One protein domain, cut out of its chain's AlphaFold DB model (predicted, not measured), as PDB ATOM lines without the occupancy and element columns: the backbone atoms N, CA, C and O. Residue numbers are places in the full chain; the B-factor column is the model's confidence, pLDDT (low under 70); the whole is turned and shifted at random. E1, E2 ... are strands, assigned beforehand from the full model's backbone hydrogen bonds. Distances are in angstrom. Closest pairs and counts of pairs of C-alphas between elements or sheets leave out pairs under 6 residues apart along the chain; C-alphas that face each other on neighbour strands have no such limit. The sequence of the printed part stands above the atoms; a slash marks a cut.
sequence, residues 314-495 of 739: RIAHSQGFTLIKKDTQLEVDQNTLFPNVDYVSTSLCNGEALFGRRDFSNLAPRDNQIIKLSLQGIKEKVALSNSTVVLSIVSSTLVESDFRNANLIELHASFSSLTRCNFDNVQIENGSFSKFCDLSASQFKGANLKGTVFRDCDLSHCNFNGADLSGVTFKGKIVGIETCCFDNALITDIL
ATOM      1  N   ARG A 314     118.430  64.415 101.711       44.47
ATOM      2  CA  ARG A 314     117.476  63.345 101.364       44.47
ATOM      3  C   ARG A 314     116.058  63.754 101.784       44.47
ATOM      4  O   ARG A 314     115.847  64.128 102.935       44.47
ATOM      5  N   ILE A 315     115.107  63.698 100.851       48.56
ATOM      6  CA  ILE A 315     113.698  64.052 101.093       48.56
ATOM      7  C   ILE A 315     112.841  62.798 101.261       48.56
ATOM      8  O   ILE A 315     112.028  62.731 102.182       48.56
ATOM      9  N   ALA A 316     113.036  61.810 100.389       47.34
ATOM     10  CA  ALA A 316     112.325  60.538 100.410       47.34
ATOM     11  C   ALA A 316     113.155  59.449  99.716       47.34
ATOM     12  O   ALA A 316     114.041  59.752  98.911       47.34
ATOM     13  N   HIS A 317     112.854  58.186 100.002       45.28
ATOM     14  CA  HIS A 317     113.363  57.044  99.246       45.28
ATOM     15  C   HIS A 317     112.355  55.890  99.234       45.28
ATOM     16  O   HIS A 317     111.502  55.800 100.119       45.28
ATOM     17  N   SER A 318     112.460  55.049  98.206       41.12
ATOM     18  CA  SER A 318     111.660  53.842  97.959       41.12
ATOM     19  C   SER A 318     112.585  52.744  97.399       41.12
ATOM     20  O   SER A 318     113.777  52.996  97.189       41.12
ATOM     21  N   GLN A 319     112.083  51.530  97.148       35.16
ATOM     22  CA  GLN A 319     112.900  50.435  96.608       35.16
ATOM     23  C   GLN A 319     113.513  50.732  95.221       35.16
ATOM     24  O   GLN A 319     114.529  50.129  94.876       35.16
ATOM     25  N   GLY A 320     112.973  51.692  94.451       34.41
ATOM     26  CA  GLY A 320     113.470  52.043  93.110       34.41
ATOM     27  C   GLY A 320     114.257  53.358  92.976       34.41
ATOM     28  O   GLY A 320     114.929  53.564  91.966       34.41
ATOM     29  N   PHE A 321     114.189  54.282  93.942       42.34
ATOM     30  CA  PHE A 321     114.785  55.621  93.790       42.34
ATOM     31  C   PHE A 321     115.087  56.320  95.124       42.34
ATOM     32  O   PHE A 321     114.486  56.036  96.161       42.34
ATOM     33  N   THR A 322     115.978  57.316  95.086       43.50
ATOM     34  CA  THR A 322     116.147  58.302  96.164       43.50
ATOM     35  C   THR A 322     115.895  59.722  95.643       43.50
ATOM     36  O   THR A 322     116.489  60.143  94.658       43.50
ATOM     37  N   LEU A 323     115.049  60.494  96.333       48.47
ATOM     38  CA  LEU A 323     114.837  61.927  96.087       48.47
ATOM     39  C   LEU A 323     115.746  62.767  96.994       48.47
ATOM     40  O   LEU A 323     115.702  62.631  98.223       48.47
ATOM     41  N   ILE A 324     116.543  63.663  96.404       48.00
ATOM     42  CA  ILE A 324     117.535  64.476  97.127       48.00
ATOM     43  C   ILE A 324     117.426  65.967  96.764       48.00
ATOM     44  O   ILE A 324     117.469  66.337  95.594       48.00
ATOM     45  N   LYS A 325     117.316  66.843  97.773       43.91
ATOM     46  CA  LYS A 325     117.315  68.308  97.639       43.91
ATOM     47  C   LYS A 325     118.738  68.832  97.492       43.91
ATOM     48  O   LYS A 325     119.526  68.776  98.435       43.91
ATOM     49  N   LYS A 326     119.066  69.409  96.348       45.53
ATOM     50  CA  LYS A 326     120.331  70.087  96.087       45.53
ATOM     51  C   LYS A 326     120.041  71.565  95.878       45.53
ATOM     52  O   LYS A 326     119.344  71.947  94.943       45.53
ATOM     53  N   ASP A 327     120.523  72.371  96.816       58.72
ATOM     54  CA  ASP A 327     120.159  73.780  96.965       58.72
ATOM     55  C   ASP A 327     118.631  73.962  97.084       58.72
ATOM     56  O   ASP A 327     118.065  73.656  98.136       58.72
ATOM     57  N   THR A 328     117.952  74.411  96.026       40.81
ATOM     58  CA  THR A 328     116.482  74.536  95.956       40.81
ATOM     59  C   THR A 328     115.805  73.463  95.101       40.81
ATOM     60  O   THR A 328     114.581  73.421  95.053       40.81
ATOM     61  N   GLN A 329     116.566  72.599  94.427       41.03
ATOM     62  CA  GLN A 329     116.059  71.666  93.421       41.03
ATOM     63  C   GLN A 329     116.023  70.233  93.945       41.03
ATOM     64  O   GLN A 329     116.862  69.836  94.748       41.03
ATOM     65  N   LEU A 330     115.071  69.439  93.466       45.28
ATOM     66  CA  LEU A 330     114.964  68.013  93.768       45.28
ATOM     67  C   LEU A 330     115.541  67.199  92.602       45.28
ATOM     68  O   LEU A 330     115.068  67.306  91.474       45.28
ATOM     69  N   GLU A 331     116.572  66.400  92.872       47.72
ATOM     70  CA  GLU A 331     117.150  65.435  91.931       47.72
ATOM     71  C   GLU A 331     116.647  64.024  92.303       47.72
ATOM     72  O   GLU A 331     116.691  63.633  93.474       47.72
ATOM     73  N   VAL A 332     116.152  63.263  91.316       44.50
ATOM     74  CA  VAL A 332     115.881  61.821  91.458       44.50
ATOM     75  C   VAL A 332     117.180  61.083  91.153       44.50
ATOM     76  O   VAL A 332     117.612  61.039  90.003       44.50
ATOM     77  N   ASP A 333     117.798  60.501  92.175       42.44
ATOM     78  CA  ASP A 333     118.876  59.533  92.002       42.44
ATOM     79  C   ASP A 333     118.217  58.165  91.777       42.44
ATOM     80  O   ASP A 333     117.676  57.548  92.702       42.44
ATOM     81  N   GLN A 334     118.152  57.744  90.512       43.41
ATOM     82  CA  GLN A 334     117.640  56.428  90.145       43.41
ATOM     83  C   GLN A 334     118.679  55.379  90.542       43.41
ATOM     84  O   GLN A 334     119.756  55.311  89.948       43.41
ATOM     85  N   ASN A 335     118.344  54.534  91.519       35.78
ATOM     86  CA  ASN A 335     119.098  53.307  91.750       35.78
ATOM     87  C   ASN A 335     118.878  52.436  90.504       35.78
ATOM     88  O   ASN A 335     117.743  52.080  90.192       35.78
ATOM     89  N   THR A 336     119.933  52.181  89.731       33.28
ATOM     90  CA  THR A 336     119.824  51.700  88.344       33.28
ATOM     91  C   THR A 336     119.239  50.289  88.233       33.28
ATOM     92  O   THR A 336     119.985  49.315  88.222       33.28
ATOM     93  N   LEU A 337     117.911  50.199  88.093       30.62
ATOM     94  CA  LEU A 337     117.162  48.969  87.786       30.62
ATOM     95  C   LEU A 337     116.147  49.118  86.633       30.62
ATOM     96  O   LEU A 337     115.656  48.115  86.129       30.62
ATOM     97  N   PHE A 338     115.878  50.340  86.151       27.59
ATOM     98  CA  PHE A 338     114.988  50.588  85.007       27.59
ATOM     99  C   PHE A 338     115.719  51.343  83.885       27.59
ATOM    100  O   PHE A 338     115.793  52.573  83.921       27.59
ATOM    101  N   PRO A 339     116.281  50.645  82.880       27.42
ATOM    102  CA  PRO A 339     116.833  51.297  81.701       27.42
ATOM    103  C   PRO A 339     115.699  51.799  80.792       27.42
ATOM    104  O   PRO A 339     114.791  51.045  80.454       27.42
ATOM    105  N   ASN A 340     115.806  53.054  80.345       27.38
ATOM    106  CA  ASN A 340     114.916  53.729  79.390       27.38
ATOM    107  C   ASN A 340     113.453  53.913  79.834       27.38
ATOM    108  O   ASN A 340     112.553  53.194  79.401       27.38
ATOM    109  N   VAL A 341     113.196  55.004  80.560       30.03
ATOM    110  CA  VAL A 341     111.900  55.698  80.492       30.03
ATOM    111  C   VAL A 341     112.168  57.194  80.292       30.03
ATOM    112  O   VAL A 341     112.453  57.909  81.248       30.03
ATOM    113  N   ASP A 342     112.048  57.681  79.051       28.80
ATOM    114  CA  ASP A 342     112.181  59.114  78.695       28.80
ATOM    115  C   ASP A 342     111.049  60.002  79.263       28.80
ATOM    116  O   ASP A 342     110.995  61.209  79.034       28.80
ATOM    117  N   TYR A 343     110.141  59.408  80.038       32.25
ATOM    118  CA  TYR A 343     109.101  60.082  80.799       32.25
ATOM    119  C   TYR A 343     109.386  59.934  82.292       32.25
ATOM    120  O   TYR A 343     109.308  58.838  82.844       32.25
ATOM    121  N   VAL A 344     109.578  61.055  82.993       34.00
ATOM    122  CA  VAL A 344     109.542  61.096  84.468       34.00
ATOM    123  C   VAL A 344     108.082  61.034  84.954       34.00
ATOM    124  O   VAL A 344     107.640  61.797  85.807       34.00
ATOM    125  N   SER A 345     107.307  60.076  84.435       33.03
ATOM    126  CA  SER A 345     106.053  59.624  85.040       33.03
ATOM    127  C   SER A 345     106.372  58.723  86.235       33.03
ATOM    128  O   SER A 345     105.953  57.569  86.301       33.03
ATOM    129  N   THR A 346     107.168  59.237  87.172       41.47
ATOM    130  CA  THR A 346     107.470  58.553  88.424       41.47
ATOM    131  C   THR A 346     106.198  58.511  89.257       41.47
ATOM    132  O   THR A 346     105.866  59.484  89.924       41.47
ATOM    133  N   SER A 347     105.472  57.395  89.259       40.00
ATOM    134  CA  SER A 347     104.518  57.122  90.337       40.00
ATOM    135  C   SER A 347     105.316  56.863  91.612       40.00
ATOM    136  O   SER A 347     105.656  55.727  91.921       40.00
ATOM    137  N   LEU A 348     105.673  57.942  92.313       46.09
ATOM    138  CA  LEU A 348     106.649  57.918  93.407       46.09
ATOM    139  C   LEU A 348     106.233  57.036  94.601       46.09
ATOM    140  O   LEU A 348     107.106  56.615  95.351       46.09
ATOM    141  N   CYS A 349     104.940  56.731  94.779       45.78
ATOM    142  CA  CYS A 349     104.483  55.761  95.782       45.78
ATOM    143  C   CYS A 349     103.214  55.014  95.312       45.78
ATOM    144  O   CYS A 349     102.099  55.534  95.385       45.78
ATOM    145  N   ASN A 350     103.374  53.761  94.876       39.84
ATOM    146  CA  ASN A 350     102.275  52.808  94.660       39.84
ATOM    147  C   ASN A 350     102.190  51.838  95.855       39.84
ATOM    148  O   ASN A 350     102.461  50.648  95.727       39.84
ATOM    149  N   GLY A 351     101.881  52.361  97.046       36.19
ATOM    150  CA  GLY A 351     101.747  51.563  98.274       36.19
ATOM    151  C   GLY A 351     103.057  51.157  98.970       36.19
ATOM    152  O   GLY A 351     102.996  50.547 100.036       36.19
ATOM    153  N   GLU A 352     104.226  51.516  98.432       37.69
ATOM    154  CA  GLU A 352     105.497  51.431  99.167       37.69
ATOM    155  C   GLU A 352     105.534  52.442 100.326       37.69
ATOM    156  O   GLU A 352     105.102  53.590 100.189       37.69
ATOM    157  N   ALA A 353     106.086  52.026 101.469       37.75
ATOM    158  CA  ALA A 353     106.279  52.904 102.616       37.75
ATOM    159  C   ALA A 353     107.334  53.974 102.296       37.75
ATOM    160  O   ALA A 353     108.502  53.666 102.059       37.75
ATOM    161  N   LEU A 354     106.921  55.243 102.293       42.50
ATOM    162  CA  LEU A 354     107.811  56.351 101.966       42.50
ATOM    163  C   LEU A 354     108.572  56.834 103.204       42.50
ATOM    164  O   LEU A 354     108.016  57.521 104.069       42.50
ATOM    165  N   PHE A 355     109.857  56.487 103.264       40.53
ATOM    166  CA  PHE A 355     110.731  56.789 104.395       40.53
ATOM    167  C   PHE A 355     111.534  58.083 104.184       40.53
ATOM    168  O   PHE A 355     112.106  58.325 103.113       40.53
ATOM    169  N   GLY A 356     111.624  58.887 105.244       45.62
ATOM    170  CA  GLY A 356     112.362  60.150 105.302       45.62
ATOM    171  C   GLY A 356     111.470  61.362 105.591       45.62
ATOM    172  O   GLY A 356     110.259  61.234 105.762       45.62
ATOM    173  N   ARG A 357     112.074  62.557 105.614       48.03
ATOM    174  CA  ARG A 357     111.412  63.831 105.968       48.03
ATOM    175  C   ARG A 357     110.131  64.185 105.206       48.03
ATOM    176  O   ARG A 357     109.355  64.980 105.727       48.03
ATOM    177  N   ARG A 358     109.933  63.687 103.975       65.12
ATOM    178  CA  ARG A 358     108.779  63.997 103.096       65.12
ATOM    179  C   ARG A 358     108.521  65.504 102.901       65.12
ATOM    180  O   ARG A 358     107.392  65.930 102.663       65.12
ATOM    181  N   ASP A 359     109.588  66.307 102.966       66.31
ATOM    182  CA  ASP A 359     109.590  67.728 102.602       66.31
ATOM    183  C   ASP A 359     109.906  67.911 101.111       66.31
ATOM    184  O   ASP A 359     111.022  68.253 100.711       66.31
ATOM    185  N   PHE A 360     108.893  67.705 100.281       69.62
ATOM    186  CA  PHE A 360     108.899  67.997  98.851       69.62
ATOM    187  C   PHE A 360     108.677  69.485  98.543       69.62
ATOM    188  O   PHE A 360     108.318  69.808  97.414       69.62
ATOM    189  N   SER A 361     108.852  70.407  99.497       70.50
ATOM    190  CA  SER A 361     108.626  71.839  99.258       70.50
ATOM    191  C   SER A 361     109.633  72.430  98.263       70.50
ATOM    192  O   SER A 361     110.845  72.216  98.403       70.50
ATOM    193  N   ASN A 362     109.149  73.291  97.364       63.12
ATOM    194  CA  ASN A 362     109.842  73.934  96.236       63.12
ATOM    195  C   ASN A 362     110.209  72.963  95.091       63.12
ATOM    196  O   ASN A 362     111.161  73.188  94.345       63.12
ATOM    197  N   LEU A 363     109.460  71.868  94.954       65.12
ATOM    198  CA  LEU A 363     109.575  70.903  93.860       65.12
ATOM    199  C   LEU A 363     108.950  71.485  92.589       65.12
ATOM    200  O   LEU A 363     107.732  71.542  92.488       65.12
ATOM    201  N   ALA A 364     109.759  71.900  91.618       61.72
ATOM    202  CA  ALA A 364     109.285  72.404  90.329       61.72
ATOM    203  C   ALA A 364     109.812  71.540  89.164       61.72
ATOM    204  O   ALA A 364     110.962  71.091  89.225       61.72
ATOM    205  N   PRO A 365     109.015  71.314  88.102       60.66
ATOM    206  CA  PRO A 365     109.482  70.643  86.895       60.66
ATOM    207  C   PRO A 365     110.553  71.469  86.175       60.66
ATOM    208  O   PRO A 365     110.527  72.701  86.195       60.66
ATOM    209  N   ARG A 366     111.481  70.780  85.503       57.69
ATOM    210  CA  ARG A 366     112.337  71.379  84.465       57.69
ATOM    211  C   ARG A 366     111.646  71.277  83.099       57.69
ATOM    212  O   ARG A 366     110.605  70.636  82.981       57.69
ATOM    213  N   ASP A 367     112.226  71.912  82.084       51.16
ATOM    214  CA  ASP A 367     111.672  72.035  80.727       51.16
ATOM    215  C   ASP A 367     111.043  70.727  80.198       51.16
ATOM    216  O   ASP A 367     111.686  69.677  80.168       51.16
ATOM    217  N   ASN A 368     109.769  70.800  79.789       50.41
ATOM    218  CA  ASN A 368     108.928  69.688  79.312       50.41
ATOM    219  C   ASN A 368     108.734  68.488  80.271       50.41
ATOM    220  O   ASN A 368     108.243  67.444  79.842       50.41
ATOM    221  N   GLN A 369     109.053  68.608  81.562       59.38
ATOM    222  CA  GLN A 369     108.801  67.553  82.552       59.38
ATOM    223  C   GLN A 369     107.475  67.768  83.297       59.38
ATOM    224  O   GLN A 369     107.081  68.891  83.595       59.38
ATOM    225  N   ILE A 370     106.807  66.670  83.658       61.88
ATOM    226  CA  ILE A 370     105.661  66.660  84.577       61.88
ATOM    227  C   ILE A 370     106.018  65.721  85.721       61.88
ATOM    228  O   ILE A 370     106.275  64.543  85.489       61.88
ATOM    229  N   ILE A 371     106.021  66.230  86.950       66.94
ATOM    230  CA  ILE A 371     106.359  65.437  88.132       66.94
ATOM    231  C   ILE A 371     105.070  64.866  88.705       66.94
ATOM    232  O   ILE A 371     104.277  65.605  89.284       66.94
ATOM    233  N   LYS A 372     104.847  63.561  88.536       69.69
ATOM    234  CA  LYS A 372     103.724  62.863  89.177       69.69
ATOM    235  C   LYS A 372     104.122  62.447  90.599       69.69
ATOM    236  O   LYS A 372     105.254  62.040  90.839       69.69
ATOM    237  N   LEU A 373     103.200  62.562  91.550       73.56
ATOM    238  CA  LEU A 373     103.345  62.133  92.940       73.56
ATOM    239  C   LEU A 373     102.068  61.376  93.318       73.56
ATOM    240  O   LEU A 373     100.967  61.907  93.207       73.56
ATOM    241  N   SER A 374     102.209  60.123  93.741       73.06
ATOM    242  CA  SER A 374     101.103  59.306  94.249       73.06
ATOM    243  C   SER A 374     101.330  59.089  95.735       73.06
ATOM    244  O   SER A 374     102.324  58.482  96.099       73.06
ATOM    245  N   LEU A 375     100.462  59.611  96.595       74.88
ATOM    246  CA  LEU A 375     100.513  59.448  98.045       74.88
ATOM    247  C   LEU A 375      99.456  58.421  98.454       74.88
ATOM    248  O   LEU A 375      98.351  58.779  98.875       74.88
ATOM    249  N   GLN A 376      99.791  57.140  98.295       76.12
ATOM    250  CA  GLN A 376      98.915  56.028  98.657       76.12
ATOM    251  C   GLN A 376      99.296  55.416 100.011       76.12
ATOM    252  O   GLN A 376     100.441  55.016 100.202       76.12
ATOM    253  N   GLY A 377      98.336  55.298 100.935       67.56
ATOM    254  CA  GLY A 377      98.533  54.623 102.228       67.56
ATOM    255  C   GLY A 377      99.455  55.340 103.226       67.56
ATOM    256  O   GLY A 377      99.821  54.750 104.245       67.56
ATOM    257  N   ILE A 378      99.836  56.591 102.958       69.44
ATOM    258  CA  ILE A 378     100.735  57.388 103.806       69.44
ATOM    259  C   ILE A 378      99.992  57.795 105.080       69.44
ATOM    260  O   ILE A 378      98.863  58.260 104.992       69.44
ATOM    261  N   LYS A 379     100.603  57.640 106.261       72.12
ATOM    262  CA  LYS A 379      99.967  57.916 107.572       72.12
ATOM    263  C   LYS A 379     100.637  59.033 108.376       72.12
ATOM    264  O   LYS A 379     100.440  59.140 109.584       72.12
ATOM    265  N   GLU A 380     101.483  59.817 107.723       67.56
ATOM    266  CA  GLU A 380     102.361  60.794 108.359       67.56
ATOM    267  C   GLU A 380     102.396  62.089 107.538       67.56
ATOM    268  O   GLU A 380     102.035  62.101 106.359       67.56
ATOM    269  N   LYS A 381     102.838  63.187 108.161       74.38
ATOM    270  CA  LYS A 381     102.848  64.514 107.534       74.38
ATOM    271  C   LYS A 381     103.736  64.573 106.288       74.38
ATOM    272  O   LYS A 381     104.800  63.947 106.227       74.38
ATOM    273  N   VAL A 382     103.303  65.394 105.337       75.69
ATOM    274  CA  VAL A 382     103.996  65.719 104.086       75.69
ATOM    275  C   VAL A 382     104.069  67.244 103.947       75.69
ATOM    276  O   VAL A 382     103.154  67.956 104.360       75.69
ATOM    277  N   ALA A 383     105.149  67.756 103.360       78.88
ATOM    278  CA  ALA A 383     105.229  69.151 102.935       78.88
ATOM    279  C   ALA A 383     105.502  69.232 101.428       78.88
ATOM    280  O   ALA A 383     106.363  68.538 100.898       78.88
ATOM    281  N   LEU A 384     104.739  70.076 100.745       81.38
ATOM    282  CA  LEU A 384     104.699  70.315  99.302       81.38
ATOM    283  C   LEU A 384     104.609  71.825  99.013       81.38
ATOM    284  O   LEU A 384     104.164  72.234  97.945       81.38
ATOM    285  N   SER A 385     105.007  72.672  99.965       81.12
ATOM    286  CA  SER A 385     104.859  74.122  99.825       81.12
ATOM    287  C   SER A 385     105.687  74.675  98.654       81.12
ATOM    288  O   SER A 385     106.836  74.283  98.458       81.12
ATOM    289  N   ASN A 386     105.119  75.587  97.865       79.12
ATOM    290  CA  ASN A 386     105.699  76.158  96.639       79.12
ATOM    291  C   ASN A 386     106.035  75.125  95.535       79.12
ATOM    292  O   ASN A 386     106.943  75.362  94.736       79.12
ATOM    293  N   SER A 387     105.369  73.966  95.504       78.19
ATOM    294  CA  SER A 387     105.693  72.870  94.577       78.19
ATOM    295  C   SER A 387     104.690  72.710  93.439       78.19
ATOM    296  O   SER A 387     103.491  72.743  93.676       78.19
ATOM    297  N   THR A 388     105.165  72.443  92.224       80.88
ATOM    298  CA  THR A 388     104.354  72.108  91.047       80.88
ATOM    299  C   THR A 388     104.443  70.610  90.758       80.88
ATOM    300  O   THR A 388     105.487  70.121  90.323       80.88
ATOM    301  N   VAL A 389     103.350  69.879  90.983       78.38
ATOM    302  CA  VAL A 389     103.259  68.420  90.793       78.38
ATOM    303  C   VAL A 389     101.880  68.013  90.276       78.38
ATOM    304  O   VAL A 389     100.889  68.673  90.569       78.38
ATOM    305  N   VAL A 390     101.804  66.886  89.566       82.31
ATOM    306  CA  VAL A 390     100.553  66.135  89.402       82.31
ATOM    307  C   VAL A 390     100.359  65.251  90.626       82.31
ATOM    308  O   VAL A 390     101.237  64.435  90.910       82.31
ATOM    309  N   LEU A 391      99.250  65.396  91.356       85.81
ATOM    310  CA  LEU A 391      99.091  64.772  92.676       85.81
ATOM    311  C   LEU A 391      97.895  63.816  92.767       85.81
ATOM    312  O   LEU A 391      96.744  64.214  92.633       85.81
ATOM    313  N   SER A 392      98.169  62.560  93.108       85.38
ATOM    314  CA  SER A 392      97.172  61.580  93.549       85.38
ATOM    315  C   SER A 392      97.318  61.338  95.053       85.38
ATOM    316  O   SER A 392      98.435  61.174  95.539       85.38
ATOM    317  N   ILE A 393      96.215  61.304  95.801       87.69
ATOM    318  CA  ILE A 393      96.176  60.988  97.236       87.69
ATOM    319  C   ILE A 393      95.080  59.945  97.463       87.69
ATOM    320  O   ILE A 393      93.898  60.222  97.260       87.69
ATOM    321  N   VAL A 394      95.454  58.728  97.866       84.06
ATOM    322  CA  VAL A 394      94.507  57.604  97.968       84.06
ATOM    323  C   VAL A 394      94.708  56.840  99.270       84.06
ATOM    324  O   VAL A 394      95.803  56.357  99.549       84.06
ATOM    325  N   SER A 395      93.644  56.678 100.056       82.81
ATOM    326  CA  SER A 395      93.678  55.927 101.323       82.81
ATOM    327  C   SER A 395      94.764  56.403 102.308       82.81
ATOM    328  O   SER A 395      95.366  55.586 103.004       82.81
ATOM    329  N   SER A 396      95.044  57.711 102.343       82.44
ATOM    330  CA  SER A 396      96.118  58.316 103.146       82.44
ATOM    331  C   SER A 396      95.582  59.180 104.295       82.44
ATOM    332  O   SER A 396      94.496  59.749 104.225       82.44
ATOM    333  N   THR A 397      96.371  59.309 105.356       85.50
ATOM    334  CA  THR A 397      96.153  60.170 106.522       85.50
ATOM    335  C   THR A 397      97.294  61.184 106.582       85.50
ATOM    336  O   THR A 397      98.381  60.883 107.069       85.50
ATOM    337  N   LEU A 398      97.051  62.386 106.058       86.50
ATOM    338  CA  LEU A 398      98.035  63.464 105.907       86.50
ATOM    339  C   LEU A 398      97.750  64.641 106.857       86.50
ATOM    340  O   LEU A 398      98.050  65.783 106.525       86.50
ATOM    341  N   VAL A 399      97.157  64.378 108.024       87.44
ATOM    342  CA  VAL A 399      96.690  65.393 108.989       87.44
ATOM    343  C   VAL A 399      97.744  66.476 109.252       87.44
ATOM    344  O   VAL A 399      98.886  66.164 109.590       87.44
ATOM    345  N   GLU A 400      97.351  67.750 109.143       89.44
ATOM    346  CA  GLU A 400      98.227  68.922 109.331       89.44
ATOM    347  C   GLU A 400      99.457  68.960 108.385       89.44
ATOM    348  O   GLU A 400     100.541  69.395 108.787       89.44
ATOM    349  N   SER A 401      99.298  68.500 107.136       88.00
ATOM    350  CA  SER A 401     100.294  68.642 106.055       88.00
ATOM    351  C   SER A 401     100.258  70.023 105.386       88.00
ATOM    352  O   SER A 401      99.256  70.740 105.445       88.00
ATOM    353  N   ASP A 402     101.363  70.402 104.739       87.25
ATOM    354  CA  ASP A 402     101.582  71.740 104.171       87.25
ATOM    355  C   ASP A 402     101.662  71.703 102.638       87.25
ATOM    356  O   ASP A 402     102.616  71.174 102.075       87.25
ATOM    357  N   PHE A 403     100.684  72.296 101.963       94.44
ATOM    358  CA  PHE A 403     100.562  72.414 100.507       94.44
ATOM    359  C   PHE A 403     100.548  73.889 100.048       94.44
ATOM    360  O   PHE A 403     100.098  74.199  98.943       94.44
ATOM    361  N   ARG A 404     101.012  74.824 100.890       94.94
ATOM    362  CA  ARG A 404     100.919  76.272 100.629       94.94
ATOM    363  C   ARG A 404     101.589  76.698  99.335       94.94
ATOM    364  O   ARG A 404     102.730  76.327  99.080       94.94
ATOM    365  N   ASN A 405     100.920  77.545  98.558       89.88
ATOM    366  CA  ASN A 405     101.391  78.044  97.261       89.88
ATOM    367  C   ASN A 405     101.788  76.930  96.257       89.88
ATOM    368  O   ASN A 405     102.532  77.196  95.313       89.88
ATOM    369  N   ALA A 406     101.366  75.677  96.469       90.06
ATOM    370  CA  ALA A 406     101.647  74.581  95.548       90.06
ATOM    371  C   ALA A 406     100.744  74.665  94.308       90.06
ATOM    372  O   ALA A 406      99.612  75.125  94.398       90.06
ATOM    373  N   ASN A 407     101.217  74.190  93.162       92.12
ATOM    374  CA  ASN A 407     100.424  73.969  91.960       92.12
ATOM    375  C   ASN A 407     100.190  72.460  91.799       92.12
ATOM    376  O   ASN A 407     101.091  71.719  91.402       92.12
ATOM    377  N   LEU A 408      98.997  72.006  92.177       92.12
ATOM    378  CA  LEU A 408      98.621  70.596  92.234       92.12
ATOM    379  C   LEU A 408      97.773  70.256  91.003       92.12
ATOM    380  O   LEU A 408      96.543  70.205  91.046       92.12
ATOM    381  N   ILE A 409      98.471  70.061  89.889       86.81
ATOM    382  CA  ILE A 409      97.909  69.735  88.576       86.81
ATOM    383  C   ILE A 409      97.152  68.398  88.676       86.81
ATOM    384  O   ILE A 409      97.627  67.472  89.329       86.81
ATOM    385  N   GLU A 410      95.983  68.274  88.038       86.50
ATOM    386  CA  GLU A 410      95.196  67.021  88.019       86.50
ATOM    387  C   GLU A 410      94.996  66.397  89.427       86.50
ATOM    388  O   GLU A 410      95.041  65.178  89.583       86.50
ATOM    389  N   LEU A 411      94.815  67.222  90.474       93.94
ATOM    390  CA  LEU A 411      94.699  66.725  91.849       93.94
ATOM    391  C   LEU A 411      93.557  65.707  91.975       93.94
ATOM    392  O   LEU A 411      92.397  66.016  91.693       93.94
ATOM    393  N   HIS A 412      93.871  64.509  92.460       93.62
ATOM    394  CA  HIS A 412      92.904  63.441  92.700       93.62
ATOM    395  C   HIS A 412      93.042  62.903  94.123       93.62
ATOM    396  O   HIS A 412      93.904  62.073  94.403       93.62
ATOM    397  N   ALA A 413      92.167  63.350  95.022       94.69
ATOM    398  CA  ALA A 413      92.075  62.853  96.388       94.69
ATOM    399  C   ALA A 413      90.870  61.908  96.552       94.69
ATOM    400  O   ALA A 413      89.750  62.218  96.132       94.69
ATOM    401  N   SER A 414      91.089  60.743  97.169       92.00
ATOM    402  CA  SER A 414      90.005  59.833  97.559       92.00
ATOM    403  C   SER A 414      90.304  59.005  98.807       92.00
ATOM    404  O   SER A 414      91.462  58.676  99.077       92.00
ATOM    405  N   PHE A 415      89.260  58.667  99.575       89.88
ATOM    406  CA  PHE A 415      89.339  57.853 100.800       89.88
ATOM    407  C   PHE A 415      90.398  58.331 101.816       89.88
ATOM    408  O   PHE A 415      90.975  57.522 102.540       89.88
ATOM    409  N   SER A 416      90.713  59.628 101.827       91.56
ATOM    410  CA  SER A 416      91.871  60.175 102.542       91.56
ATOM    411  C   SER A 416      91.470  61.233 103.565       91.56
ATOM    412  O   SER A 416      90.622  62.080 103.287       91.56
ATOM    413  N   SER A 417      92.129  61.206 104.724       94.50
ATOM    414  CA  SER A 417      92.072  62.264 105.734       94.50
ATOM    415  C   SER A 417      93.158  63.297 105.434       94.50
ATOM    416  O   SER A 417      94.357  63.010 105.443       94.50
ATOM    417  N   LEU A 418      92.694  64.503 105.142       96.00
ATOM    418  CA  LEU A 418      93.432  65.734 104.879       96.00
ATOM    419  C   LEU A 418      93.109  66.784 105.961       96.00
ATOM    420  O   LEU A 418      93.305  67.977 105.760       96.00
ATOM    421  N   THR A 419      92.614  66.343 107.118       96.50
ATOM    422  CA  THR A 419      92.195  67.157 108.265       96.50
ATOM    423  C   THR A 419      93.270  68.185 108.650       96.50
ATOM    424  O   THR A 419      94.447  67.838 108.789       96.50
ATOM    425  N   ARG A 420      92.884  69.451 108.855       95.00
ATOM    426  CA  ARG A 420      93.764  70.583 109.224       95.00
ATOM    427  C   ARG A 420      94.946  70.838 108.274       95.00
ATOM    428  O   ARG A 420      95.931  71.454 108.687       95.00
ATOM    429  N   CYS A 421      94.900  70.369 107.030       96.38
ATOM    430  CA  CYS A 421      95.955  70.679 106.067       96.38
ATOM    431  C   CYS A 421      95.947  72.168 105.701       96.38
ATOM    432  O   CYS A 421      94.912  72.836 105.751       96.38
ATOM    433  N   ASN A 422      97.109  72.694 105.318       97.06
ATOM    434  CA  ASN A 422      97.217  74.059 104.826       97.06
ATOM    435  C   ASN A 422      97.403  74.070 103.301       97.06
ATOM    436  O   ASN A 422      98.449  73.678 102.795       97.06
ATOM    437  N   PHE A 423      96.386  74.550 102.595       97.94
ATOM    438  CA  PHE A 423      96.318  74.778 101.153       97.94
ATOM    439  C   PHE A 423      96.252  76.287 100.815       97.94
ATOM    440  O   PHE A 423      95.736  76.667  99.764       97.94
ATOM    441  N   ASP A 424      96.747  77.179 101.683       98.06
ATOM    442  CA  ASP A 424      96.719  78.626 101.431       98.06
ATOM    443  C   ASP A 424      97.474  78.968 100.130       98.06
ATOM    444  O   ASP A 424      98.600  78.518  99.896       98.06
ATOM    445  N   ASN A 425      96.840  79.764  99.269       96.19
ATOM    446  CA  ASN A 425      97.259  80.125  97.909       96.19
ATOM    447  C   ASN A 425      97.571  78.944  96.963       96.19
ATOM    448  O   ASN A 425      98.234  79.144  95.939       96.19
ATOM    449  N   VAL A 426      97.123  77.718  97.271       96.94
ATOM    450  CA  VAL A 426      97.285  76.570  96.363       96.94
ATOM    451  C   VAL A 426      96.625  76.860  95.008       96.94
ATOM    452  O   VAL A 426      95.629  77.575  94.939       96.94
ATOM    453  N   GLN A 427      97.174  76.313  93.930       97.31
ATOM    454  CA  GLN A 427      96.591  76.327  92.594       97.31
ATOM    455  C   GLN A 427      96.114  74.909  92.268       97.31
ATOM    456  O   GLN A 427      96.922  73.984  92.166       97.31
ATOM    457  N   ILE A 428      94.798  74.739  92.155       95.56
ATOM    458  CA  ILE A 428      94.101  73.497  91.817       95.56
ATOM    459  C   ILE A 428      93.017  73.862  90.794       95.56
ATOM    460  O   ILE A 428      91.877  74.152  91.151       95.56
ATOM    461  N   GLU A 429      93.364  73.864  89.506       91.19
ATOM    462  CA  GLU A 429      92.365  74.007  88.442       91.19
ATOM    463  C   GLU A 429      91.870  72.614  88.014       91.19
ATOM    464  O   GLU A 429      92.673  71.730  87.707       91.19
ATOM    465  N   ASN A 430      90.549  72.410  88.010       91.06
ATOM    466  CA  ASN A 430      89.878  71.139  87.686       91.06
ATOM    467  C   ASN A 430      90.296  69.931  88.561       91.06
ATOM    468  O   ASN A 430      90.308  68.788  88.094       91.06
ATOM    469  N   GLY A 431      90.640  70.161  89.834       93.88
ATOM    470  CA  GLY A 431      90.933  69.085  90.787       93.88
ATOM    471  C   GLY A 431      89.689  68.305  91.232       93.88
ATOM    472  O   GLY A 431      88.551  68.676  90.951       93.88
ATOM    473  N   SER A 432      89.896  67.216  91.971       96.19
ATOM    474  CA  SER A 432      88.824  66.369  92.500       96.19
ATOM    475  C   SER A 432      89.155  65.836  93.893       96.19
ATOM    476  O   SER A 432      90.094  65.057  94.067       96.19
ATOM    477  N   PHE A 433      88.335  66.211  94.872       96.50
ATOM    478  CA  PHE A 433      88.242  65.565  96.179       96.50
ATOM    479  C   PHE A 433      86.985  64.695  96.181       96.50
ATOM    480  O   PHE A 433      85.896  65.171  95.863       96.50
ATOM    481  N   SER A 434      87.118  63.403  96.480       92.00
ATOM    482  CA  SER A 434      86.037  62.437  96.261       92.00
ATOM    483  C   SER A 434      85.995  61.315  97.301       92.00
ATOM    484  O   SER A 434      86.982  61.052  97.982       92.00
ATOM    485  N   LYS A 435      84.875  60.582  97.368       88.50
ATOM    486  CA  LYS A 435      84.760  59.291  98.077       88.50
ATOM    487  C   LYS A 435      85.213  59.362  99.547       88.50
ATOM    488  O   LYS A 435      86.180  58.705  99.932       88.50
ATOM    489  N   PHE A 436      84.492  60.130 100.362       88.75
ATOM    490  CA  PHE A 436      84.723  60.246 101.808       88.75
ATOM    491  C   PHE A 436      86.109  60.807 102.157       88.75
ATOM    492  O   PHE A 436      86.799  60.299 103.040       88.75
ATOM    493  N   CYS A 437      86.521  61.861 101.447       93.19
ATOM    494  CA  CYS A 437      87.663  62.668 101.863       93.19
ATOM    495  C   CYS A 437      87.266  63.600 103.015       93.19
ATOM    496  O   CYS A 437      86.315  64.373 102.899       93.19
ATOM    497  N   ASP A 438      88.013  63.531 104.114       96.88
ATOM    498  CA  ASP A 438      87.880  64.443 105.252       96.88
ATOM    499  C   ASP A 438      88.889  65.582 105.096       96.88
ATOM    500  O   ASP A 438      90.096  65.354 105.144       96.88
ATOM    501  N   LEU A 439      88.396  66.798 104.891       97.56
ATOM    502  CA  LEU A 439      89.180  68.029 104.791       97.56
ATOM    503  C   LEU A 439      88.976  68.931 106.015       97.56
ATOM    504  O   LEU A 439      89.452  70.066 106.008       97.56
ATOM    505  N   SER A 440      88.292  68.470 107.064       96.81
ATOM    506  CA  SER A 440      87.835  69.325 108.161       96.81
ATOM    507  C   SER A 440      88.962  70.152 108.806       96.81
ATOM    508  O   SER A 440      90.101  69.710 108.971       96.81
ATOM    509  N   ALA A 441      88.650  71.408 109.130       97.12
ATOM    510  CA  ALA A 441      89.541  72.460 109.617       97.12
ATOM    511  C   ALA A 441      90.725  72.837 108.691       97.12
ATOM    512  O   ALA A 441      91.652  73.527 109.132       97.12
ATOM    513  N   SER A 442      90.718  72.426 107.417       97.81
ATOM    514  CA  SER A 442      91.758  72.819 106.454       97.81
ATOM    515  C   SER A 442      91.659  74.285 106.036       97.81
ATOM    516  O   SER A 442      90.583  74.886 105.996       97.81
ATOM    517  N   GLN A 443      92.808  74.871 105.716       98.12
ATOM    518  CA  GLN A 443      92.921  76.260 105.276       98.12
ATOM    519  C   GLN A 443      93.104  76.306 103.757       98.12
ATOM    520  O   GLN A 443      93.920  75.564 103.228       98.12
ATOM    521  N   PHE A 444      92.345  77.154 103.070       98.06
ATOM    522  CA  PHE A 444      92.352  77.377 101.619       98.06
ATOM    523  C   PHE A 444      92.410  78.883 101.309       98.06
ATOM    524  O   PHE A 444      91.872  79.352 100.303       98.06
ATOM    525  N   LYS A 445      93.017  79.689 102.189       97.50
ATOM    526  CA  LYS A 445      92.983  81.148 102.065       97.50
ATOM    527  C   LYS A 445      93.709  81.581 100.791       97.50
ATOM    528  O   LYS A 445      94.873  81.238 100.611       97.50
ATOM    529  N   GLY A 446      93.048  82.339  99.919       96.50
ATOM    530  CA  GLY A 446      93.626  82.775  98.640       96.50
ATOM    531  C   GLY A 446      93.858  81.654  97.616       96.50
ATOM    532  O   GLY A 446      94.537  81.886  96.617       96.50
ATOM    533  N   ALA A 447      93.355  80.439  97.857       97.88
ATOM    534  CA  ALA A 447      93.502  79.316  96.935       97.88
ATOM    535  C   ALA A 447      92.766  79.567  95.609       97.88
ATOM    536  O   ALA A 447      91.647  80.065  95.603       97.88
ATOM    537  N   ASN A 448      93.355  79.156  94.493       97.31
ATOM    538  CA  ASN A 448      92.648  79.000  93.229       97.31
ATOM    539  C   ASN A 448      92.150  77.555  93.144       97.31
ATOM    540  O   ASN A 448      92.955  76.629  93.064       97.31
ATOM    541  N   LEU A 449      90.834  77.379  93.193       96.50
ATOM    542  CA  LEU A 449      90.139  76.093  93.171       96.50
ATOM    543  C   LEU A 449      89.232  75.967  91.936       96.50
ATOM    544  O   LEU A 449      88.352  75.108  91.909       96.50
ATOM    545  N   LYS A 450      89.410  76.817  90.918       94.38
ATOM    546  CA  LYS A 450      88.517  76.930  89.760       94.38
ATOM    547  C   LYS A 450      88.201  75.571  89.115       94.38
ATOM    548  O   LYS A 450      89.094  74.784  88.804       94.38
ATOM    549  N   GLY A 451      86.914  75.285  88.916       92.38
ATOM    550  CA  GLY A 451      86.430  74.018  88.352       92.38
ATOM    551  C   GLY A 451      86.649  72.773  89.229       92.38
ATOM    552  O   GLY A 451      86.383  71.661  88.775       92.38
ATOM    553  N   THR A 452      87.139  72.916  90.467       95.38
ATOM    554  CA  THR A 452      87.375  71.775  91.366       95.38
ATOM    555  C   THR A 452      86.062  71.118  91.782       95.38
ATOM    556  O   THR A 452      85.071  71.781  92.091       95.38
ATOM    557  N   VAL A 453      86.062  69.786  91.821       95.00
ATOM    558  CA  VAL A 453      84.929  68.981  92.275       95.00
ATOM    559  C   VAL A 453      85.159  68.523  93.711       95.00
ATOM    560  O   VAL A 453      86.149  67.855  94.005       95.00
ATOM    561  N   PHE A 454      84.202  68.808  94.591       95.56
ATOM    562  CA  PHE A 454      84.106  68.190  95.914       95.56
ATOM    563  C   PHE A 454      82.930  67.214  95.894       95.56
ATOM    564  O   PHE A 454      81.786  67.630  95.710       95.56
ATOM    565  N   ARG A 455      83.186  65.912  96.058       94.25
ATOM    566  CA  ARG A 455      82.148  64.872  96.071       94.25
ATOM    567  C   ARG A 455      82.220  64.012  97.327       94.25
ATOM    568  O   ARG A 455      83.240  63.379  97.577       94.25
ATOM    569  N   ASP A 456      81.119  63.928  98.069       94.31
ATOM    570  CA  ASP A 456      81.021  63.099  99.279       94.31
ATOM    571  C   ASP A 456      82.162  63.397 100.284       94.31
ATOM    572  O   ASP A 456      82.911  62.496 100.663       94.31
ATOM    573  N   CYS A 457      82.360  64.673 100.638       95.88
ATOM    574  CA  CYS A 457      83.487  65.168 101.445       95.88
ATOM    575  C   CYS A 457      83.029  65.860 102.740       95.88
ATOM    576  O   CYS A 457      81.950  66.455 102.787       95.88
ATOM    577  N   ASP A 458      83.882  65.848 103.764       96.81
ATOM    578  CA  ASP A 458      83.710  66.673 104.964       96.81
ATOM    579  C   ASP A 458      84.538  67.957 104.841       96.81
ATOM    580  O   ASP A 458      85.754  67.893 104.665       96.81
ATOM    581  N   LEU A 459      83.873  69.112 104.897       97.06
ATOM    582  CA  LEU A 459      84.465  70.448 104.814       97.06
ATOM    583  C   LEU A 459      84.323  71.227 106.134       97.06
ATOM    584  O   LEU A 459      84.622  72.419 106.165       97.06
ATOM    585  N   SER A 460      83.901  70.588 107.232       96.38
ATOM    586  CA  SER A 460      83.646  71.244 108.525       96.38
ATOM    587  C   SER A 460      84.791  72.164 108.944       96.38
ATOM    588  O   SER A 460      85.938  71.737 109.016       96.38
ATOM    589  N   HIS A 461      84.493  73.427 109.245       97.06
ATOM    590  CA  HIS A 461      85.443  74.466 109.651       97.06
ATOM    591  C   HIS A 461      86.541  74.817 108.623       97.06
ATOM    592  O   HIS A 461      87.589  75.342 109.008       97.06
ATOM    593  N   CYS A 462      86.337  74.551 107.327       97.50
ATOM    594  CA  CYS A 462      87.268  74.999 106.287       97.50
ATOM    595  C   CYS A 462      87.244  76.524 106.086       97.50
ATOM    596  O   CYS A 462      86.222  77.192 106.254       97.50
ATOM    597  N   ASN A 463      88.386  77.081 105.688       97.56
ATOM    598  CA  ASN A 463      88.568  78.517 105.476       97.56
ATOM    599  C   ASN A 463      88.923  78.816 104.014       97.56
ATOM    600  O   ASN A 463      90.071  78.641 103.618       97.56
ATOM    601  N   PHE A 464      87.957  79.298 103.234       97.25
ATOM    602  CA  PHE A 464      88.099  79.665 101.822       97.25
ATOM    603  C   PHE A 464      88.263  81.183 101.615       97.25
ATOM    604  O   PHE A 464      87.975  81.698 100.535       97.25
ATOM    605  N   ASN A 465      88.699  81.938 102.630       96.88
ATOM    606  CA  ASN A 465      88.734  83.401 102.547       96.88
ATOM    607  C   ASN A 465      89.654  83.893 101.417       96.88
ATOM    608  O   ASN A 465      90.842  83.568 101.372       96.88
ATOM    609  N   GLY A 466      89.109  84.703 100.509       95.44
ATOM    610  CA  GLY A 466      89.811  85.178  99.315       95.44
ATOM    611  C   GLY A 466      90.098  84.113  98.249       95.44
ATOM    612  O   GLY A 466      90.867  84.401  97.337       95.44
ATOM    613  N   ALA A 467      89.555  82.896  98.363       97.12
ATOM    614  CA  ALA A 467      89.751  81.842  97.369       97.12
ATOM    615  C   ALA A 467      88.957  82.114  96.079       97.12
ATOM    616  O   ALA A 467      87.834  82.618  96.131       97.12
ATOM    617  N   ASP A 468      89.509  81.730  94.929       96.25
ATOM    618  CA  ASP A 468      88.763  81.628  93.675       96.25
ATOM    619  C   ASP A 468      88.083  80.261  93.600       96.25
ATOM    620  O   ASP A 468      88.735  79.228  93.448       96.25
ATOM    621  N   LEU A 469      86.760  80.267  93.737       94.44
ATOM    622  CA  LEU A 469      85.904  79.090  93.681       94.44
ATOM    623  C   LEU A 469      85.099  79.046  92.363       94.44
ATOM    624  O   LEU A 469      84.099  78.334  92.278       94.44
ATOM    625  N   SER A 470      85.506  79.790  91.326       92.25
ATOM    626  CA  SER A 470      84.776  79.887  90.054       92.25
ATOM    627  C   SER A 470      84.467  78.517  89.442       92.25
ATOM    628  O   SER A 470      85.375  77.736  89.145       92.25
ATOM    629  N   GLY A 471      83.186  78.210  89.237       90.12
ATOM    630  CA  GLY A 471      82.741  76.929  88.675       90.12
ATOM    631  C   GLY A 471      83.067  75.691  89.527       90.12
ATOM    632  O   GLY A 471      82.995  74.570  89.019       90.12
ATOM    633  N   VAL A 472      83.438  75.854  90.805       93.75
ATOM    634  CA  VAL A 472      83.551  74.733  91.753       93.75
ATOM    635  C   VAL A 472      82.212  74.012  91.839       93.75
ATOM    636  O   VAL A 472      81.164  74.638  91.978       93.75
ATOM    637  N   THR A 473      82.239  72.679  91.785       90.00
ATOM    638  CA  THR A 473      81.019  71.870  91.882       90.00
ATOM    639  C   THR A 473      81.034  70.986  93.123       90.00
ATOM    640  O   THR A 473      81.883  70.105  93.273       90.00
ATOM    641  N   PHE A 474      80.031  71.164  93.973       91.00
ATOM    642  CA  PHE A 474      79.772  70.323  95.137       91.00
ATOM    643  C   PHE A 474      78.750  69.226  94.780       91.00
ATOM    644  O   PHE A 474      77.699  69.522  94.215       91.00
ATOM    645  N   LYS A 475      79.049  67.952  95.073       86.38
ATOM    646  CA  LYS A 475      78.201  66.793  94.718       86.38
ATOM    647  C   LYS A 475      78.063  65.788  95.862       86.38
ATOM    648  O   LYS A 475      78.991  65.585  96.644       86.38
ATOM    649  N   GLY A 476      76.934  65.084  95.912       86.56
ATOM    650  CA  GLY A 476      76.689  64.067  96.930       86.56
ATOM    651  C   GLY A 476      76.628  64.660  98.340       86.56
ATOM    652  O   GLY A 476      76.155  65.782  98.544       86.56
ATOM    653  N   LYS A 477      77.084  63.905  99.340       89.81
ATOM    654  CA  LYS A 477      77.007  64.312 100.746       89.81
ATOM    655  C   LYS A 477      78.192  65.199 101.141       89.81
ATOM    656  O   LYS A 477      79.235  64.691 101.543       89.81
ATOM    657  N   ILE A 478      78.004  66.514 101.090       94.12
ATOM    658  CA  ILE A 478      78.916  67.473 101.727       94.12
ATOM    659  C   ILE A 478      78.517  67.665 103.195       94.12
ATOM    660  O   ILE A 478      77.327  67.741 103.505       94.12
ATOM    661  N   VAL A 479      79.499  67.713 104.095       93.06
ATOM    662  CA  VAL A 479      79.311  67.933 105.541       93.06
ATOM    663  C   VAL A 479      80.019  69.221 105.963       93.06
ATOM    664  O   VAL A 479      81.109  69.504 105.469       93.06
ATOM    665  N   GLY A 480      79.410  70.003 106.859       90.31
ATOM    666  CA  GLY A 480      80.076  71.121 107.530       90.31
ATOM    667  C   GLY A 480      80.217  72.412 106.719       90.31
ATOM    668  O   GLY A 480      80.898  73.339 107.170       90.31
ATOM    669  N   ILE A 481      79.584  72.508 105.544       91.19
ATOM    670  CA  ILE A 481      79.616  73.699 104.676       91.19
ATOM    671  C   ILE A 481      79.072  74.949 105.393       91.19
ATOM    672  O   ILE A 481      79.566  76.056 105.196       91.19
ATOM    673  N   GLU A 482      78.118  74.757 106.304       89.00
ATOM    674  CA  GLU A 482      77.518  75.778 107.158       89.00
ATOM    675  C   GLU A 482      78.530  76.426 108.117       89.00
ATOM    676  O   GLU A 482      78.378  77.591 108.484       89.00
ATOM    677  N   THR A 483      79.604  75.706 108.459       93.06
ATOM    678  CA  THR A 483      80.678  76.164 109.357       93.06
ATOM    679  C   THR A 483      81.911  76.713 108.631       93.06
ATOM    680  O   THR A 483      82.888  77.086 109.285       93.06
ATOM    681  N   CYS A 484      81.892  76.749 107.295       94.88
ATOM    682  CA  CYS A 484      82.990  77.274 106.488       94.88
ATOM    683  C   CYS A 484      83.033  78.810 106.494       94.88
ATOM    684  O   CYS A 484      82.020  79.482 106.701       94.88
ATOM    685  N   CYS A 485      84.207  79.374 106.215       94.38
ATOM    686  CA  CYS A 485      84.390  80.810 106.003       94.38
ATOM    687  C   CYS A 485      84.666  81.090 104.518       94.38
ATOM    688  O   CYS A 485      85.451  80.371 103.899       94.38
ATOM    689  N   PHE A 486      84.010  82.105 103.951       94.00
ATOM    690  CA  PHE A 486      84.077  82.467 102.526       94.00
ATOM    691  C   PHE A 486      84.311  83.977 102.319       94.00
ATOM    692  O   PHE A 486      83.962  84.536 101.278       94.00
ATOM    693  N   ASP A 487      84.876  84.672 103.309       91.88
ATOM    694  CA  ASP A 487      85.026  86.127 103.265       91.88
ATOM    695  C   ASP A 487      85.919  86.539 102.089       91.88
ATOM    696  O   ASP A 487      87.094  86.168 102.013       91.88
ATOM    697  N   ASN A 488      85.381  87.369 101.194       91.38
ATOM    698  CA  ASN A 488      86.031  87.814  99.954       91.38
ATOM    699  C   ASN A 488      86.351  86.688  98.947       91.38
ATOM    700  O   ASN A 488      87.141  86.917  98.034       91.38
ATOM    701  N   ALA A 489      85.779  85.489  99.092       92.62
ATOM    702  CA  ALA A 489      85.905  84.442  98.079       92.62
ATOM    703  C   ALA A 489      85.175  84.837  96.781       92.62
ATOM    704  O   ALA A 489      84.118  85.473  96.815       92.62
ATOM    705  N   LEU A 490      85.719  84.440  95.629       90.88
ATOM    706  CA  LEU A 490      85.081  84.620  94.327       90.88
ATOM    707  C   LEU A 490      84.189  83.404  94.036       90.88
ATOM    708  O   LEU A 490      84.682  82.311  93.775       90.88
ATOM    709  N   ILE A 491      82.871  83.601  94.125       84.44
ATOM    710  CA  ILE A 491      81.844  82.535  94.108       84.44
ATOM    711  C   ILE A 491      81.039  82.591  92.791       84.44
ATOM    712  O   ILE A 491      79.814  82.478  92.757       84.44
ATOM    713  N   THR A 492      81.734  82.828  91.679       80.50
ATOM    714  CA  THR A 492      81.137  82.850  90.337       80.50
ATOM    715  C   THR A 492      80.717  81.447  89.901       80.50
ATOM    716  O   THR A 492      81.464  80.482  90.051       80.50
ATOM    717  N   ASP A 493      79.499  81.336  89.372       82.25
ATOM    718  CA  ASP A 493      78.922  80.120  88.777       82.25
ATOM    719  C   ASP A 493      78.791  78.887  89.699       82.25
ATOM    720  O   ASP A 493      78.454  77.805  89.225       82.25
ATOM    721  N   ILE A 494      78.986  79.037  91.017       86.19
ATOM    722  CA  ILE A 494      78.665  77.982  92.003       86.19
ATOM    723  C   ILE A 494      77.170  77.972  92.317       86.19
ATOM    724  O   ILE A 494      76.575  76.913  92.471       86.19
ATOM    725  N   LEU A 495      76.577  79.160  92.455       84.25
ATOM    726  CA  LEU A 495      75.169  79.347  92.799       84.25
ATOM    727  C   LEU A 495      74.340  79.609  91.542       84.25
ATOM    728  O   LEU A 495      74.754  80.369  90.664       84.25
TER     729      LEU A 495
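Overview. This is residues 314 to 495 of the 739 residues of the protein "Pentapeptide repeats (8 copies)" of Legionella clemsonensis (UniProt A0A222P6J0). With little regular structure, residues 372 to 495 wind in stacked turns, with the parallel sheet E4 to E9 as one wall; an antiparallel meander, E1 E2 E3, lies beyond E4. The printed part has 182 residues, nine named strands holding 45, no named helix: all strand. It is compact, radius of gyration of the C-alphas 16.4 A, spanning 52 by 30 by 25 A.

Along the chain. E1, residues 314 to 317, begins at C-alpha (117.476, 63.345, 101.364). E2 is 321 to 326, E3 329 to 334, E4 372 to 376, E5 388 to 394, E6 407 to 414, E7 432 to 434, E8 453 to 455 and E9 473 to 475, ending at (78.201, 66.793, 94.718).

Arrangement. Within hydrogen-bond range are N 315 and O 323 of hairpin E1 E2 and N 389 and O 407 of parallel E5 and E6, both 2.9 A. E3 and E4 are apart.

Size, cuts and confidence. The printed part has no cut. Links from E3 on are long. In the model, 61 printed residues have pLDDT under 70, among them residues 314 to 360.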